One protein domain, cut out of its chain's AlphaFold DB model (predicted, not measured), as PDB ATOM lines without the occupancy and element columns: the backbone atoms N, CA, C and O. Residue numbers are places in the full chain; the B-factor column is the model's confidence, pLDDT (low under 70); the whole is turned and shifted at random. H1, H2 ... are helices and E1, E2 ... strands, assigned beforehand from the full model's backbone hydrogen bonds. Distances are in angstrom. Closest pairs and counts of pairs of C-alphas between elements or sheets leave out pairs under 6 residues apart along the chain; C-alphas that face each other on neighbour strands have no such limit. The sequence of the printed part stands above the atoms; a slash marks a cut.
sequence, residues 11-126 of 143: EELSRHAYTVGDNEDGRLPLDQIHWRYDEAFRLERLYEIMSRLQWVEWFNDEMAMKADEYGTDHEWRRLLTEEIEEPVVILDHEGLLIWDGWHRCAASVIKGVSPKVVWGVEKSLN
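Overview. This is residues 11 to 126 of the 143 residues of the protein "Alpha-mannosidase" of Rhizobium cellulosilyticum (UniProt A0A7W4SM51). At one end of an elongated body stands a strongly twisted sheet of four strands, with H1 crossing one of its faces; at the other end H2, H3 and H4 gather round H5. H3 and H4 make the end farthest from the sheet, while H2 and H5 graze the sheet where the two halves join. The 116 printed residues include five named helices and four named strands, in the order H1 E1 H2 H3 H4 E2 E3 H5 E4. The sheet runs E1 E4 E2 E3 and is mixed, and the class is mixed, helices and strands. The whole is compact, with a radius of gyration of the C-alphas of 14.6 A and spans of 44 by 26 by 23 A.

Arrangement. H1, residues 11 to 20, is on the sheet of E1, 33 to 38, E4, 117 to 122, E2, 88 to 92, and E3, 96 to 100, making two layers, a helix on one face of a sheet. Its height over the sheet is 8.7 A, and it runs across the strands, at 76 degrees to E4 on the local plane. The closest C-alphas of H1 and E1 are those of Leu 13 and Trp 35, 6.1 A apart. E1 and E4 are antiparallel, with N 36 and O 119 at 2.8 A; E4 and E2 are parallel, with N 118 and O 88 at 2.8 A; E2 and E3 form an antiparallel hairpin, with N 91 and O 97 at 2.8 A. H5, residues 102 to 111, is the hub. It touches H2, residues 43 to 48, at a steep tilt of 56 degrees, closest at the C-alphas of Leu 43 and Val 109, 6.8 A. It touches residues 52 to 59 of H3, residues 52 to 70, at a steep tilt of 61 degrees, closest at Trp 55 and Ala 106, C-alphas 5.5 A apart. It touches H4, residues 75 to 81, at a shallow tilt of 23 degrees, the same way, closest at Leu 80 and Ala 107, C-alphas 5.6 A apart. H1 is apart from H2, H3, H4 and H5. In H1, H3 and H5 every O i to N i+4 pair is within hydrogen-bond range; H2 has 0 of 2 but 3 of 3 O i to N i+3 pairs, and H4 0 of 3 but 4 of 4.

Along the chain. H1 begins at C-alpha 11, (42.588, -30.555, 11.733), and is 14.3 A long from first to last C-alpha. E1 is 15.2 A, H2 10.1 A, H3 26.6 A and H4 10.5 A long. H3 ends at C-alpha 70, (18.239, -3.462, 14.155). E2 is 12.9 A, E3 12.3 A, H5 14.3 A and E4 15.6 A long, E4 ending at C-alpha 122, (30.565, -39.727, 9.082).

Size, cuts and confidence. The C-alphas farthest apart, of Gly 71 and Ser 124, are 46.0 A apart. The printed part has no cut. The link from H1 to E1, residues 21 to 32, is long. The mean pLDDT of the printed part is 83.9, with residues 21 to 28, 70 to 73 and 125 to 126 under 70.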
ATOM      1  N   GLU A  11      42.559 -31.178  10.414       74.94
ATOM      2  CA  GLU A  11      42.588 -30.555  11.733       74.94
ATOM      3  C   GLU A  11      42.029 -29.130  11.688       74.94
ATOM      4  O   GLU A  11      41.230 -28.760  12.545       74.94
ATOM      5  N   GLU A  12      42.390 -28.346  10.670       77.44
ATOM      6  CA  GLU A  12      41.889 -26.977  10.498       77.44
ATOM      7  C   GLU A  12      40.395 -26.955  10.166       77.44
ATOM      8  O   GLU A  12      39.659 -26.157  10.745       77.44
ATOM      9  N   LEU A  13      39.933 -27.866   9.300       75.94
ATOM     10  CA  LEU A  13      38.509 -28.005   8.975       75.94
ATOM     11  C   LEU A  13      37.685 -28.428  10.196       75.94
ATOM     12  O   LEU A  13      36.656 -27.820  10.481       75.94
ATOM     13  N   SER A  14      38.165 -29.425  10.946       72.56
ATOM     14  CA  SER A  14      37.528 -29.887  12.183       72.56
ATOM     15  C   SER A  14      37.477 -28.781  13.237       72.56
ATOM     16  O   SER A  14      36.447 -28.565  13.868       72.56
ATOM     17  N   ARG A  15      38.565 -28.015  13.398       75.69
ATOM     18  CA  ARG A  15      38.622 -26.893  14.341       75.69
ATOM     19  C   ARG A  15      37.682 -25.762  13.944       75.69
ATOM     20  O   ARG A  15      37.034 -25.200  14.822       75.69
ATOM     21  N   HIS A  16      37.600 -25.425  12.658       77.44
ATOM     22  CA  HIS A  16      36.636 -24.440  12.176       77.44
ATOM     23  C   HIS A  16      35.210 -24.911  12.449       77.44
ATOM     24  O   HIS A  16      34.495 -24.212  13.160       77.44
ATOM     25  N   ALA A  17      34.854 -26.125  12.016       76.19
ATOM     26  CA  ALA A  17      33.544 -26.719  12.269       76.19
ATOM     27  C   ALA A  17      33.197 -26.783  13.764       76.19
ATOM     28  O   ALA A  17      32.064 -26.511  14.127       76.19
ATOM     29  N   TYR A  18      34.163 -27.067  14.640       74.31
ATOM     30  CA  TYR A  18      33.963 -27.030  16.092       74.31
ATOM     31  C   TYR A  18      33.748 -25.620  16.649       74.31
ATOM     32  O   TYR A  18      33.027 -25.445  17.622       74.31
ATOM     33  N   THR A  19      34.426 -24.624  16.078       75.94
ATOM     34  CA  THR A  19      34.369 -23.240  16.563       75.94
ATOM     35  C   THR A  19      33.056 -22.568  16.180       75.94
ATOM     36  O   THR A  19      32.547 -21.769  16.960       75.94
ATOM     37  N   VAL A  20      32.546 -22.852  14.976       73.44
ATOM     38  CA  VAL A  20      31.339 -22.202  14.440       73.44
ATOM     39  C   VAL A  20      30.095 -23.082  14.508       73.44
ATOM     40  O   VAL A  20      28.989 -22.560  14.523       73.44
ATOM     41  N   GLY A  21      30.259 -24.404  14.540       63.81
ATOM     42  CA  GLY A  21      29.152 -25.340  14.662       63.81
ATOM     43  C   GLY A  21      28.636 -25.379  16.090       63.81
ATOM     44  O   GLY A  21      29.403 -25.595  17.032       63.81
ATOM     45  N   ASP A  22      27.327 -25.204  16.240       56.84
ATOM     46  CA  ASP A  22      26.652 -25.341  17.525       56.84
ATOM     47  C   ASP A  22      26.597 -26.825  17.918       56.84
ATOM     48  O   ASP A  22      25.704 -27.589  17.549       56.84
ATOM     49  N   ASN A  23      27.651 -27.275  18.595       52.16
ATOM     50  CA  ASN A  23      27.833 -28.666  19.000       52.16
ATOM     51  C   ASN A  23      27.001 -29.023  20.251       52.16
ATOM     52  O   ASN A  23      27.181 -30.111  20.808       52.16
ATOM     53  N   GLU A  24      26.113 -28.132  20.713       44.12
ATOM     54  CA  GLU A  24      25.270 -28.358  21.896       44.12
ATOM     55  C   GLU A  24      24.326 -29.563  21.738       44.12
ATOM     56  O   GLU A  24      23.947 -30.181  22.733       44.12
ATOM     57  N   ASP A  25      24.044 -29.990  20.505       50.75
ATOM     58  CA  ASP A  25      23.187 -31.145  20.222       50.75
ATOM     59  C   ASP A  25      23.913 -32.511  20.271       50.75
ATOM     60  O   ASP A  25      23.267 -33.552  20.136       50.75
ATOM     61  N   GLY A  26      25.243 -32.556  20.448       47.91
ATOM     62  CA  GLY A  26      25.990 -33.791  20.748       47.91
ATOM     63  C   GLY A  26      25.858 -34.945  19.736       47.91
ATOM     64  O   GLY A  26      26.109 -36.095  20.099       47.91
ATOM     65  N   ARG A  27      25.454 -34.675  18.486       60.38
ATOM     66  CA  ARG A  27      25.013 -35.726  17.545       60.38
ATOM     67  C   ARG A  27      26.128 -36.675  17.100       60.38
ATOM     68  O   ARG A  27      25.851 -37.848  16.894       60.38
ATOM     69  N   LEU A  28      27.376 -36.208  16.995       68.81
ATOM     70  CA  LEU A  28      28.529 -37.039  16.625       68.81
ATOM     71  C   LEU A  28      29.844 -36.486  17.201       68.81
ATOM     72  O   LEU A  28      30.117 -35.291  17.060       68.81
ATOM     73  N   PRO A  29      30.716 -37.334  17.774       74.62
ATOM     74  CA  PRO A  29      32.083 -36.946  18.110       74.62
ATOM     75  C   PRO A  29      32.872 -36.502  16.866       74.62
ATOM     76  O   PRO A  29      32.849 -37.171  15.832       74.62
ATOM     77  N   LEU A  30      33.612 -35.388  16.955       74.38
ATOM     78  CA  LEU A  30      34.355 -34.820  15.814       74.38
ATOM     79  C   LEU A  30      35.385 -35.777  15.206       74.38
ATOM     80  O   LEU A  30      35.666 -35.718  14.011       74.38
ATOM     81  N   ASP A  31      35.960 -36.657  16.022       77.56
ATOM     82  CA  ASP A  31      36.915 -37.675  15.594       77.56
ATOM     83  C   ASP A  31      36.259 -38.809  14.793       77.56
ATOM     84  O   ASP A  31      36.969 -39.598  14.169       77.56
ATOM     85  N   GLN A  32      34.928 -38.867  14.736       81.50
ATOM     86  CA  GLN A  32      34.160 -39.773  13.879       81.50
ATOM     87  C   GLN A  32      33.725 -39.122  12.562       81.50
ATOM     88  O   GLN A  32      33.142 -39.793  11.712       81.50
ATOM     89  N   ILE A  33      34.060 -37.848  12.350       83.88
ATOM     90  CA  ILE A  33      33.714 -37.103  11.143       83.88
ATOM     91  C   ILE A  33      34.963 -36.948  10.273       83.88
ATOM     92  O   ILE A  33      36.073 -36.697  10.750       83.88
ATOM     93  N   HIS A  34      34.796 -37.150   8.972       86.44
ATOM     94  CA  HIS A  34      35.763 -36.765   7.959       86.44
ATOM     95  C   HIS A  34      35.324 -35.439   7.348       86.44
ATOM     96  O   HIS A  34      34.233 -35.348   6.789       86.44
ATOM     97  N   TRP A  35      36.167 -34.418   7.455       85.75
ATOM     98  CA  TRP A  35      35.851 -33.076   6.987       85.75
ATOM     99  C   TRP A  35      36.474 -32.834   5.625       85.75
ATOM    100  O   TRP A  35      37.638 -33.134   5.411       85.75
ATOM    101  N   ARG A  36      35.752 -32.244   4.688       87.00
ATOM    102  CA  ARG A  36      36.336 -31.802   3.422       87.00
ATOM    103  C   ARG A  36      35.849 -30.421   3.071       87.00
ATOM    104  O   ARG A  36      34.751 -30.035   3.443       87.00
ATOM    105  N   TYR A  37      36.665 -29.707   2.322       86.06
ATOM    106  CA  TYR A  37      36.242 -28.468   1.707       86.06
ATOM    107  C   TYR A  37      35.722 -28.757   0.295       86.06
ATOM    108  O   TYR A  37      36.347 -29.515  -0.450       86.06
ATOM    109  N   ASP A  38      34.559 -28.208  -0.046       87.31
ATOM    110  CA  ASP A  38      33.894 -28.396  -1.335       87.31
ATOM    111  C   ASP A  38      33.413 -27.046  -1.886       87.31
ATOM    112  O   ASP A  38      32.461 -26.446  -1.383       87.31
ATOM    113  N   GLU A  39      34.093 -26.563  -2.928       83.56
ATOM    114  CA  GLU A  39      33.729 -25.333  -3.655       83.56
ATOM    115  C   GLU A  39      32.639 -25.561  -4.702       83.56
ATOM    116  O   GLU A  39      32.021 -24.613  -5.180       83.56
ATOM    117  N   ALA A  40      32.409 -26.820  -5.077       84.19
ATOM    118  CA  ALA A  40      31.458 -27.223  -6.103       84.19
ATOM    119  C   ALA A  40      30.226 -27.899  -5.489       84.19
ATOM    120  O   ALA A  40      29.536 -28.677  -6.161       84.19
ATOM    121  N   PHE A  41      29.932 -27.599  -4.219       90.19
ATOM    122  CA  PHE A  41      28.795 -28.178  -3.527       90.19
ATOM    123  C   PHE A  41      27.508 -27.887  -4.295       90.19
ATOM    124  O   PHE A  41      27.204 -26.755  -4.682       90.19
ATOM    125  N   ARG A  42      26.730 -28.936  -4.545       92.88
ATOM    126  CA  ARG A  42      25.524 -28.824  -5.360       92.88
ATOM    127  C   ARG A  42      24.424 -28.136  -4.573       92.88
ATOM    128  O   ARG A  42      23.956 -28.683  -3.578       92.88
ATOM    129  N   LEU A  43      23.957 -26.991  -5.068       93.75
ATOM    130  CA  LEU A  43      22.887 -26.221  -4.432       93.75
ATOM    131  C   LEU A  43      21.633 -27.070  -4.174       93.75
ATOM    132  O   LEU A  43      20.991 -26.917  -3.140       93.75
ATOM    133  N   GLU A  44      21.326 -28.021  -5.066       94.88
ATOM    134  CA  GLU A  44      20.163 -28.905  -4.915       94.88
ATOM    135  C   GLU A  44      20.193 -29.762  -3.645       94.88
ATOM    136  O   GLU A  44      19.135 -30.174  -3.178       94.88
ATOM    137  N   ARG A  45      21.371 -30.018  -3.064       94.19
ATOM    138  CA  ARG A  45      21.490 -30.755  -1.799       94.19
ATOM    139  C   ARG A  45      20.815 -30.003  -0.652       94.19
ATOM    140  O   ARG A  45      20.215 -30.636   0.205       94.19
ATOM    141  N   LEU A  46      20.816 -28.666  -0.664       95.31
ATOM    142  CA  LEU A  46      20.100 -27.869   0.343       95.31
ATOM    143  C   LEU A  46      18.577 -28.063   0.280       95.31
ATOM    144  O   LEU A  46      17.883 -27.768   1.255       95.31
ATOM    145  N   TYR A  47      18.049 -28.585  -0.833       95.50
ATOM    146  CA  TYR A  47      16.626 -28.903  -0.965       95.50
ATOM    147  C   TYR A  47      16.216 -30.187  -0.235       95.50
ATOM    148  O   TYR A  47      15.024 -30.457  -0.117       95.50
ATOM    149  N   GLU A  48      17.179 -30.953   0.285       95.12
ATOM    150  CA  GLU A  48      16.923 -32.085   1.186       95.12
ATOM    151  C   GLU A  48      16.498 -31.619   2.587       95.12
ATOM    152  O   GLU A  48      15.837 -32.366   3.300       95.12
ATOM    153  N   ILE A  49      16.840 -30.378   2.959       94.25
ATOM    154  CA  ILE A  49      16.478 -29.767   4.246       94.25
ATOM    155  C   ILE A  49      15.093 -29.127   4.148       94.25
ATOM    156  O   ILE A  49      14.195 -29.429   4.930       94.25
ATOM    157  N   MET A  50      14.911 -28.238   3.171       96.19
ATOM    158  CA  MET A  50      13.624 -27.621   2.863       96.19
ATOM    159  C   MET A  50      13.583 -27.180   1.401       96.19
ATOM    160  O   MET A  50      14.614 -26.922   0.782       96.19
ATOM    161  N   SER A  51      12.385 -27.077   0.829       97.06
ATOM    162  CA  SER A  51      12.217 -26.671  -0.567       97.06
ATOM    163  C   SER A  51      12.765 -25.264  -0.835       97.06
ATOM    164  O   SER A  51      12.874 -24.430   0.063       97.06
ATOM    165  N   ARG A  52      13.044 -24.953  -2.110       96.31
ATOM    166  CA  ARG A  52      13.476 -23.606  -2.518       96.31
ATOM    167  C   ARG A  52      12.526 -22.507  -2.028       96.31
ATOM    168  O   ARG A  52      12.997 -21.445  -1.642       96.31
ATOM    169  N   LEU A  53      11.212 -22.742  -2.075       97.19
ATOM    170  CA  LEU A  53      10.227 -21.761  -1.614       97.19
ATOM    171  C   LEU A  53      10.348 -21.534  -0.103       97.19
ATOM    172  O   LEU A  53      10.441 -20.388   0.317       97.19
ATOM    173  N   GLN A  54      10.458 -22.609   0.681       98.00
ATOM    174  CA  GLN A  54      10.620 -22.521   2.136       98.00
ATOM    175  C   GLN A  54      11.899 -21.778   2.535       98.00
ATOM    176  O   GLN A  54      11.860 -20.971   3.453       98.00
ATOM    177  N   TRP A  55      13.009 -21.981   1.817       97.12
ATOM    178  CA  TRP A  55      14.239 -21.210   2.037       97.12
ATOM    179  C   TRP A  55      14.036 -19.704   1.840       97.12
ATOM    180  O   TRP A  55      14.529 -18.900   2.628       97.12
ATOM    181  N   VAL A  56      13.321 -19.324   0.775       95.44
ATOM    182  CA  VAL A  56      13.019 -17.920   0.462       95.44
ATOM    183  C   VAL A  56      12.096 -17.319   1.523       95.44
ATOM    184  O   VAL A  56      12.338 -16.203   1.971       95.44
ATOM    185  N   GLU A  57      11.050 -18.047   1.913       96.94
ATOM    186  CA  GLU A  57      10.094 -17.624   2.941       96.94
ATOM    187  C   GLU A  57      10.792 -17.434   4.290       96.94
ATOM    188  O   GLU A  57      10.766 -16.332   4.828       96.94
ATOM    189  N   TRP A  58      11.523 -18.450   4.758       96.00
ATOM    190  CA  TRP A  58      12.274 -18.397   6.012       96.00
ATOM    191  C   TRP A  58      13.241 -17.209   6.063       96.00
ATOM    192  O   TRP A  58      13.259 -16.469   7.041       96.00
ATOM    193  N   PHE A  59      14.017 -16.974   4.998       94.94
ATOM    194  CA  PHE A  59      14.972 -15.864   4.978       94.94
ATOM    195  C   PHE A  59      14.286 -14.495   5.012       94.94
ATOM    196  O   PHE A  59      14.795 -13.562   5.629       94.94
ATOM    197  N   ASN A  60      13.140 -14.358   4.345       91.94
ATOM    198  CA  ASN A  60      12.370 -13.120   4.379       91.94
ATOM    199  C   ASN A  60      11.760 -12.874   5.764       91.94
ATOM    200  O   ASN A  60      11.775 -11.730   6.217       91.94
ATOM    201  N   ASP A  61      11.273 -13.920   6.432       92.69
ATOM    202  CA  ASP A  61      10.738 -13.834   7.794       92.69
ATOM    203  C   ASP A  61      11.835 -13.417   8.785       92.69
ATOM    204  O   ASP A  61      11.667 -12.452   9.530       92.69
ATOM    205  N   GLU A  62      13.004 -14.058   8.715       90.69
ATOM    206  CA  GLU A  62      14.201 -13.700   9.482       90.69
ATOM    207  C   GLU A  62      14.605 -12.232   9.250       90.69
ATOM    208  O   GLU A  62      14.807 -11.463  10.195       90.69
ATOM    209  N   MET A  63      14.667 -11.803   7.988       87.50
ATOM    210  CA  MET A  63      14.968 -10.419   7.616       87.50
ATOM    211  C   MET A  63      13.941  -9.421   8.158       87.50
ATOM    212  O   MET A  63      14.327  -8.329   8.575       87.50
ATOM    213  N   ALA A  64      12.650  -9.762   8.150       86.62
ATOM    214  CA  ALA A  64      11.594  -8.912   8.691       86.62
ATOM    215  C   ALA A  64      11.723  -8.780  10.213       86.62
ATOM    216  O   ALA A  64      11.731  -7.665  10.731       86.62
ATOM    217  N   MET A  65      11.938  -9.899  10.911       84.12
ATOM    218  CA  MET A  65      12.154  -9.912  12.358       84.12
ATOM    219  C   MET A  65      13.369  -9.073  12.769       84.12
ATOM    220  O   MET A  65      13.304  -8.330  13.746       84.12
ATOM    221  N   LYS A  66      14.476  -9.141  12.017       79.06
ATOM    222  CA  LYS A  66      15.668  -8.328  12.305       79.06
ATOM    223  C   LYS A  66      15.544  -6.875  11.883       79.06
ATOM    224  O   LYS A  66      16.141  -6.023  12.538       79.06
ATOM    225  N   ALA A  67      14.775  -6.565  10.842       75.75
ATOM    226  CA  ALA A  67      14.509  -5.179  10.469       75.75
ATOM    227  C   ALA A  67      13.797  -4.419  11.598       75.75
ATOM    228  O   ALA A  67      14.111  -3.250  11.832       75.75
ATOM    229  N   ASP A  68      12.912  -5.103  12.324       71.38
ATOM    230  CA  ASP A  68      12.233  -4.561  13.502       71.38
ATOM    231  C   ASP A  68      13.185  -4.363  14.701       71.38
ATOM    232  O   ASP A  68      12.963  -3.473  15.522       71.38
ATOM    233  N   GLU A  69      14.268  -5.147  14.793       70.00
ATOM    234  CA  GLU A  69      15.221  -5.139  15.917       70.00
ATOM    235  C   GLU A  69      16.429  -4.200  15.698       70.00
ATOM    236  O   GLU A  69      16.847  -3.500  16.620       70.00
ATOM    237  N   TYR A  70      16.972  -4.143  14.477       62.38
ATOM    238  CA  TYR A  70      18.239  -3.462  14.155       62.38
ATOM    239  C   TYR A  70      18.155  -2.494  12.961       62.38
ATOM    240  O   TYR A  70      19.140  -1.826  12.639       62.38
ATOM    241  N   GLY A  71      16.995  -2.375  12.306       63.19
ATOM    242  CA  GLY A  71      16.813  -1.564  11.099       63.19
ATOM    243  C   GLY A  71      17.111  -2.311   9.790       63.19
ATOM    244  O   GLY A  71      17.485  -3.478   9.768       63.19
ATOM    245  N   THR A  72      16.904  -1.637   8.652       59.84
ATOM    246  CA  THR A  72      16.847  -2.281   7.319       59.84
ATOM    247  C   THR A  72      18.201  -2.508   6.633       59.84
ATOM    248  O   THR A  72      18.243  -3.137   5.571       59.84
ATOM    249  N   ASP A  73      19.295  -2.016   7.216       62.16
ATOM    250  CA  ASP A  73      20.668  -2.194   6.722       62.16
ATOM    251  C   ASP A  73      21.407  -3.238   7.570       62.16
ATOM    252  O   ASP A  73      22.383  -2.960   8.262       62.16
ATOM    253  N   HIS A  74      20.844  -4.448   7.588       70.56
ATOM    254  CA  HIS A  74      21.358  -5.574   8.360       70.56
ATOM    255  C   HIS A  74      22.373  -6.382   7.541       70.56
ATOM    256  O   HIS A  74      22.244  -6.510   6.320       70.56
ATOM    257  N   GLU A  75      23.344  -6.998   8.217       75.75
ATOM    258  CA  GLU A  75      24.386  -7.857   7.626       75.75
ATOM    259  C   GLU A  75      23.835  -8.924   6.660       75.75
ATOM    260  O   GLU A  75      24.453  -9.235   5.645       75.75
ATOM    261  N   TRP A  76      22.623  -9.421   6.899       82.88
ATOM    262  CA  TRP A  76      21.981 -10.431   6.056       82.88
ATOM    263  C   TRP A  76      21.550  -9.895   4.690       82.88
ATOM    264  O   TRP A  76      21.578 -10.632   3.706       82.88
ATOM    265  N   ARG A  77      21.231  -8.599   4.575       83.94
ATOM    266  CA  ARG A  77      20.953  -7.984   3.270       83.94
ATOM    267  C   ARG A  77      22.194  -8.016   2.383       83.94
ATOM    268  O   ARG A  77      22.071  -8.251   1.181       83.94
ATOM    269  N   ARG A  78      23.378  -7.837   2.978       87.56
ATOM    270  CA  ARG A  78      24.657  -7.870   2.259       87.56
ATOM    271  C   ARG A  78      24.921  -9.242   1.644       87.56
ATOM    272  O   ARG A  78      25.420  -9.300   0.527       87.56
ATOM    273  N   LEU A  79      24.475 -10.335   2.276       91.06
ATOM    274  CA  LEU A  79      24.584 -11.690   1.711       91.06
ATOM    275  C   LEU A  79      23.877 -11.838   0.352       91.06
ATOM    276  O   LEU A  79      24.320 -12.619  -0.497       91.06
ATOM    277  N   LEU A  80      22.796 -11.082   0.121       92.06
ATOM    278  CA  LEU A  80      22.051 -11.104  -1.142       92.06
ATOM    279  C   LEU A  80      22.760 -10.345  -2.270       92.06
ATOM    280  O   LEU A  80      22.542 -10.655  -3.440       92.06
ATOM    281  N   THR A  81      23.600  -9.365  -1.936       89.56
ATOM    282  CA  THR A  81      24.219  -8.448  -2.905       89.56
ATOM    283  C   THR A  81      25.718  -8.663  -3.096       89.56
ATOM    284  O   THR A  81      26.236  -8.371  -4.169       89.56
ATOM    285  N   GLU A  82      26.415  -9.173  -2.084       90.38
ATOM    286  CA  GLU A  82      27.871  -9.359  -2.062       90.38
ATOM    287  C   GLU A  82      28.256 -10.830  -2.284       90.38
ATOM    288  O   GLU A  82      27.401 -11.720  -2.263       90.38
ATOM    289  N   GLU A  83      29.537 -11.112  -2.542       88.88
ATOM    290  CA  GLU A  83      30.030 -12.495  -2.576       88.88
ATOM    291  C   GLU A  83      29.907 -13.133  -1.184       88.88
ATOM    292  O   GLU A  83      30.203 -12.510  -0.167       88.88
ATOM    293  N   ILE A  84      29.460 -14.390  -1.142       88.62
ATOM    294  CA  ILE A  84      29.465 -15.172   0.094       88.62
ATOM    295  C   ILE A  84      30.857 -15.782   0.207       88.62
ATOM    296  O   ILE A  84      31.165 -16.803  -0.410       88.62
ATOM    297  N   GLU A  85      31.720 -15.084   0.933       85.94
ATOM    298  CA  GLU A  85      33.086 -15.527   1.175       85.94
ATOM    299  C   GLU A  85      33.095 -16.681   2.183       85.94
ATOM    300  O   GLU A  85      33.543 -17.781   1.870       85.94
ATOM    301  N   GLU A  86      32.551 -16.466   3.377       84.88
ATOM    302  CA  GLU A  86      32.624 -17.450   4.456       84.88
ATOM    303  C   GLU A  86      31.906 -18.768   4.103       84.88
ATOM    304  O   GLU A  86      30.746 -18.739   3.667       84.88
ATOM    305  N   PRO A  87      32.556 -19.934   4.299       89.12
ATOM    306  CA  PRO A  87      31.925 -21.211   4.017       89.12
ATOM    307  C   PRO A  87      30.749 -21.487   4.960       89.12
ATOM    308  O   PRO A  87      30.626 -20.934   6.055       89.12
ATOM    309  N   VAL A  88      29.862 -22.376   4.532       91.12
ATOM    310  CA  VAL A  88      28.852 -22.985   5.409       91.12
ATOM    311  C   VAL A  88      29.374 -24.311   5.941       91.12
ATOM    312  O   VAL A  88      30.138 -24.997   5.255       91.12
ATOM    313  N   VAL A  89      28.966 -24.691   7.150       90.62
ATOM    314  CA  VAL A  89      29.344 -25.981   7.737       90.62
ATOM    315  C   VAL A  89      28.161 -26.924   7.629       90.62
ATOM    316  O   VAL A  89      27.090 -26.669   8.181       90.62
ATOM    317  N   ILE A  90      28.357 -28.018   6.900       90.81
ATOM    318  CA  ILE A  90      27.329 -29.026   6.647       90.81
ATOM    319  C   ILE A  90      27.810 -30.364   7.193       90.81
ATOM    320  O   ILE A  90      28.951 -30.754   6.960       90.81
ATOM    321  N   LEU A  91      26.923 -31.093   7.859       88.75
ATOM    322  CA  LEU A  91      27.128 -32.476   8.265       88.75
ATOM    323  C   LEU A  91      26.161 -33.377   7.489       88.75
ATOM    324  O   LEU A  91      24.959 -33.137   7.479       88.75
ATOM    325  N   ASP A  92      26.682 -34.417   6.844       88.88
ATOM    326  CA  ASP A  92      25.888 -35.505   6.259       88.88
ATOM    327  C   ASP A  92      25.979 -36.725   7.189       88.88
ATOM    328  O   ASP A  92      26.945 -37.495   7.140       88.88
ATOM    329  N   HIS A  93      25.003 -36.824   8.096       84.62
ATOM    330  CA  HIS A  93      24.843 -37.901   9.074       84.62
ATOM    331  C   HIS A  93      23.351 -38.145   9.311       84.62
ATOM    332  O   HIS A  93      22.656 -37.281   9.840       84.62
ATOM    333  N   GLU A  94      22.859 -39.306   8.866       83.12
ATOM    334  CA  GLU A  94      21.426 -39.661   8.865       83.12
ATOM    335  C   GLU A  94      20.523 -38.654   8.115       83.12
ATOM    336  O   GLU A  94      19.298 -38.677   8.229       83.12
ATOM    337  N   GLY A  95      21.131 -37.786   7.303       85.25
ATOM    338  CA  GLY A  95      20.496 -36.657   6.638       85.25
ATOM    339  C   GLY A  95      21.446 -35.462   6.552       85.25
ATOM    340  O   GLY A  95      22.487 -35.418   7.211       85.25
ATOM    341  N   LEU A  96      21.085 -34.486   5.718       88.94
ATOM    342  CA  LEU A  96      21.848 -33.251   5.589       88.94
ATOM    343  C   LEU A  96      21.475 -32.285   6.716       88.94
ATOM    344  O   LEU A  96      20.306 -31.944   6.889       88.94
ATOM    345  N   LEU A  97      22.473 -31.815   7.453       89.38
ATOM    346  CA  LEU A  97      22.324 -30.883   8.564       89.38
ATOM    347  C   LEU A  97      23.231 -29.675   8.336       89.38
ATOM    348  O   LEU A  97      24.384 -29.828   7.935       89.38
ATOM    349  N   ILE A  98      22.726 -28.476   8.615       89.94
ATOM    350  CA  ILE A  98      23.536 -27.253   8.627       89.94
ATOM    351  C   ILE A  98      23.957 -27.000  10.070       89.94
ATOM    352  O   ILE A  98      23.115 -26.743  10.929       89.94
ATOM    353  N   TRP A  99      25.257 -27.095  10.319       87.19
ATOM    354  CA  TRP A  99      25.872 -26.771  11.606       87.19
ATOM    355  C   TRP A  99      26.156 -25.281  11.745       87.19
ATOM    356  O   TRP A  99      26.057 -24.752  12.844       87.19
ATOM    357  N   ASP A 100      26.481 -24.612  10.640       88.25
ATOM    358  CA  ASP A 100      26.678 -23.167  10.602       88.25
ATOM    359  C   ASP A 100      26.368 -22.600   9.210       88.25
ATOM    360  O   ASP A 100      26.550 -23.265   8.185       88.25
ATOM    361  N   GLY A 101      25.930 -21.342   9.177       90.69
ATOM    362  CA  GLY A 101      25.702 -20.597   7.947       90.69
ATOM    363  C   GLY A 101      24.298 -20.740   7.369       90.69
ATOM    364  O   GLY A 101      24.141 -20.668   6.153       90.69
ATOM    365  N   TRP A 102      23.267 -20.897   8.205       93.44
ATOM    366  CA  TRP A 102      21.861 -20.952   7.775       93.44
ATOM    367  C   TRP A 102      21.468 -19.790   6.846       93.44
ATOM    368  O   TRP A 102      20.949 -20.016   5.750       93.44
ATOM    369  N   HIS A 103      21.795 -18.548   7.218       93.94
ATOM    370  CA  HIS A 103      21.534 -17.362   6.389       93.94
ATOM    371  C   HIS A 103      22.350 -17.355   5.090       93.94
ATOM    372  O   HIS A 103      21.846 -16.927   4.053       93.94
ATOM    373  N   ARG A 104      23.585 -17.881   5.111       94.12
ATOM    374  CA  ARG A 104      24.435 -18.024   3.914       94.12
ATOM    375  C   ARG A 104      23.870 -19.082   2.959       94.12
ATOM    376  O   ARG A 104      23.779 -18.820   1.762       94.12
ATOM    377  N   CYS A 105      23.390 -20.217   3.474       95.81
ATOM    378  CA  CYS A 105      22.667 -21.235   2.707       95.81
ATOM    379  C   CYS A 105      21.432 -20.644   2.018       95.81
ATOM    380  O   CYS A 105      21.262 -20.797   0.808       95.81
ATOM    381  N   ALA A 106      20.600 -19.915   2.763       96.38
ATOM    382  CA  ALA A 106      19.411 -19.282   2.208       96.38
ATOM    383  C   ALA A 106      19.750 -18.240   1.130       96.38
ATOM    384  O   ALA A 106      19.167 -18.257   0.045       96.38
ATOM    385  N   ALA A 107      20.746 -17.383   1.378       95.75
ATOM    386  CA  ALA A 107      21.222 -16.411   0.398       95.75
ATOM    387  C   ALA A 107      21.749 -17.091  -0.879       95.75
ATOM    388  O   ALA A 107      21.418 -16.655  -1.984       95.75
ATOM    389  N   SER A 108      22.494 -18.193  -0.754       95.69
ATOM    390  CA  SER A 108      22.928 -19.028  -1.880       95.69
ATOM    391  C   SER A 108      21.754 -19.573  -2.696       95.69
ATOM    392  O   SER A 108      21.759 -19.470  -3.925       95.69
ATOM    393  N   VAL A 109      20.710 -20.084  -2.035       96.94
ATOM    394  CA  VAL A 109      19.484 -20.575  -2.691       96.94
ATOM    395  C   VAL A 109      18.751 -19.457  -3.433       96.94
ATOM    396  O   VAL A 109      18.319 -19.646  -4.576       96.94
ATOM    397  N   ILE A 110      18.630 -18.280  -2.817       95.75
ATOM    398  CA  ILE A 110      17.976 -17.109  -3.413       95.75
ATOM    399  C   ILE A 110      18.741 -16.641  -4.654       95.75
ATOM    400  O   ILE A 110      18.135 -16.438  -5.709       95.75
ATOM    401  N   LYS A 111      20.068 -16.523  -4.543       94.62
ATOM    402  CA  LYS A 111      20.966 -16.080  -5.621       94.62
ATOM    403  C   LYS A 111      21.160 -17.127  -6.716       94.62
ATOM    404  O   LYS A 111      21.603 -16.778  -7.805       94.62
ATOM    405  N   GLY A 112      20.847 -18.394  -6.440       94.62
ATOM    406  CA  GLY A 112      21.108 -19.501  -7.357       94.62
ATOM    407  C   GLY A 112      22.600 -19.793  -7.521       94.62
ATOM    408  O   GLY A 112      23.024 -20.191  -8.604       94.62
ATOM    409  N   VAL A 113      23.398 -19.568  -6.473       92.44
ATOM    410  CA  VAL A 113      24.849 -19.797  -6.476       92.44
ATOM    411  C   VAL A 113      25.216 -20.839  -5.431       92.44
ATOM    412  O   VAL A 113      24.757 -20.774  -4.290       92.44
ATOM    413  N   SER A 114      26.049 -21.802  -5.816       91.56
ATOM    414  CA  SER A 114      26.572 -22.800  -4.885       91.56
ATOM    415  C   SER A 114      27.370 -22.131  -3.761       91.56
ATOM    416  O   SER A 114      28.219 -21.286  -4.054       91.56
ATOM    417  N   PRO A 115      27.111 -22.469  -2.487       91.88
ATOM    418  CA  PRO A 115      27.959 -22.024  -1.393       91.88
ATOM    419  C   PRO A 115      29.289 -22.782  -1.404       91.88
ATOM    420  O   PRO A 115      29.362 -23.932  -1.839       91.88
ATOM    421  N   LYS A 116      30.322 -22.154  -0.846       91.19
ATOM    422  CA  LYS A 116      31.531 -22.846  -0.388       91.19
ATOM    423  C   LYS A 116      31.181 -23.622   0.884       91.19
ATOM    424  O   LYS A 116      30.509 -23.069   1.756       91.19
ATOM    425  N   VAL A 117      31.605 -24.880   1.006       90.56
ATOM    426  CA  VAL A 117      31.178 -25.750   2.117       90.56
ATOM    427  C   VAL A 117      32.361 -26.409   2.816       90.56
ATOM    428  O   VAL A 117      33.226 -26.997   2.174       90.56
ATOM    429  N   VAL A 118      32.349 -26.383   4.149       91.12
ATOM    430  CA  VAL A 118      33.090 -27.317   5.003       91.12
ATOM    431  C   VAL A 118      32.146 -28.469   5.333       91.12
ATOM    432  O   VAL A 118      31.219 -28.339   6.131       91.12
ATOM    433  N   TRP A 119      32.336 -29.586   4.643       89.56
ATOM    434  CA  TRP A 119      31.423 -30.716   4.647       89.56
ATOM    435  C   TRP A 119      31.978 -31.866   5.489       89.56
ATOM    436  O   TRP A 119      32.965 -32.504   5.123       89.56
ATOM    437  N   GLY A 120      31.325 -32.139   6.612       88.69
ATOM    438  CA  GLY A 120      31.531 -33.322   7.431       88.69
ATOM    439  C   GLY A 120      30.732 -34.508   6.903       88.69
ATOM    440  O   GLY A 120      29.536 -34.399   6.639       88.69
ATOM    441  N   VAL A 121      31.386 -35.657   6.776       86.38
ATOM    442  CA  VAL A 121      30.751 -36.945   6.482       86.38
ATOM    443  C   VAL A 121      31.179 -37.929   7.558       86.38
ATOM    444  O   VAL A 121      32.363 -38.008   7.893       86.38
ATOM    445  N   GLU A 122      30.237 -38.686   8.109       83.56
ATOM    446  CA  GLU A 122      30.565 -39.727   9.082       83.56
ATOM    447  C   GLU A 122      31.559 -40.741   8.483       83.56
ATOM    448  O   GLU A 122      31.400 -41.219   7.356       83.56
ATOM    449  N   LYS A 123      32.612 -41.092   9.230       79.88
ATOM    450  CA  LYS A 123      33.671 -41.996   8.750       79.88
ATOM    451  C   LYS A 123      33.145 -43.379   8.357       79.88
ATOM    452  O   LYS A 123      33.690 -43.980   7.435       79.88
ATOM    453  N   SER A 124      32.097 -43.868   9.020       70.75
ATOM    454  CA  SER A 124      31.439 -45.145   8.706       70.75
ATOM    455  C   SER A 124      30.792 -45.132   7.310       70.75
ATOM    456  O   SER A 124      30.929 -46.100   6.565       70.75
ATOM    457  N   LEU A 125      30.201 -44.002   6.907       62.69
ATOM    458  CA  LEU A 125      29.626 -43.768   5.576       62.69
ATOM    459  C   LEU A 125      30.697 -43.575   4.488       62.69
ATOM    460  O   LEU A 125      30.415 -43.700   3.294       62.69
ATOM    461  N   ASN A 126      31.938 -43.280   4.884       56.91
ATOM    462  CA  ASN A 126      33.052 -43.040   3.969       56.91
ATOM    463  C   ASN A 126      33.716 -44.343   3.467       56.91
ATOM    464  O   ASN A 126      34.428 -44.315   2.467       56.91
TER     465      ASN A 126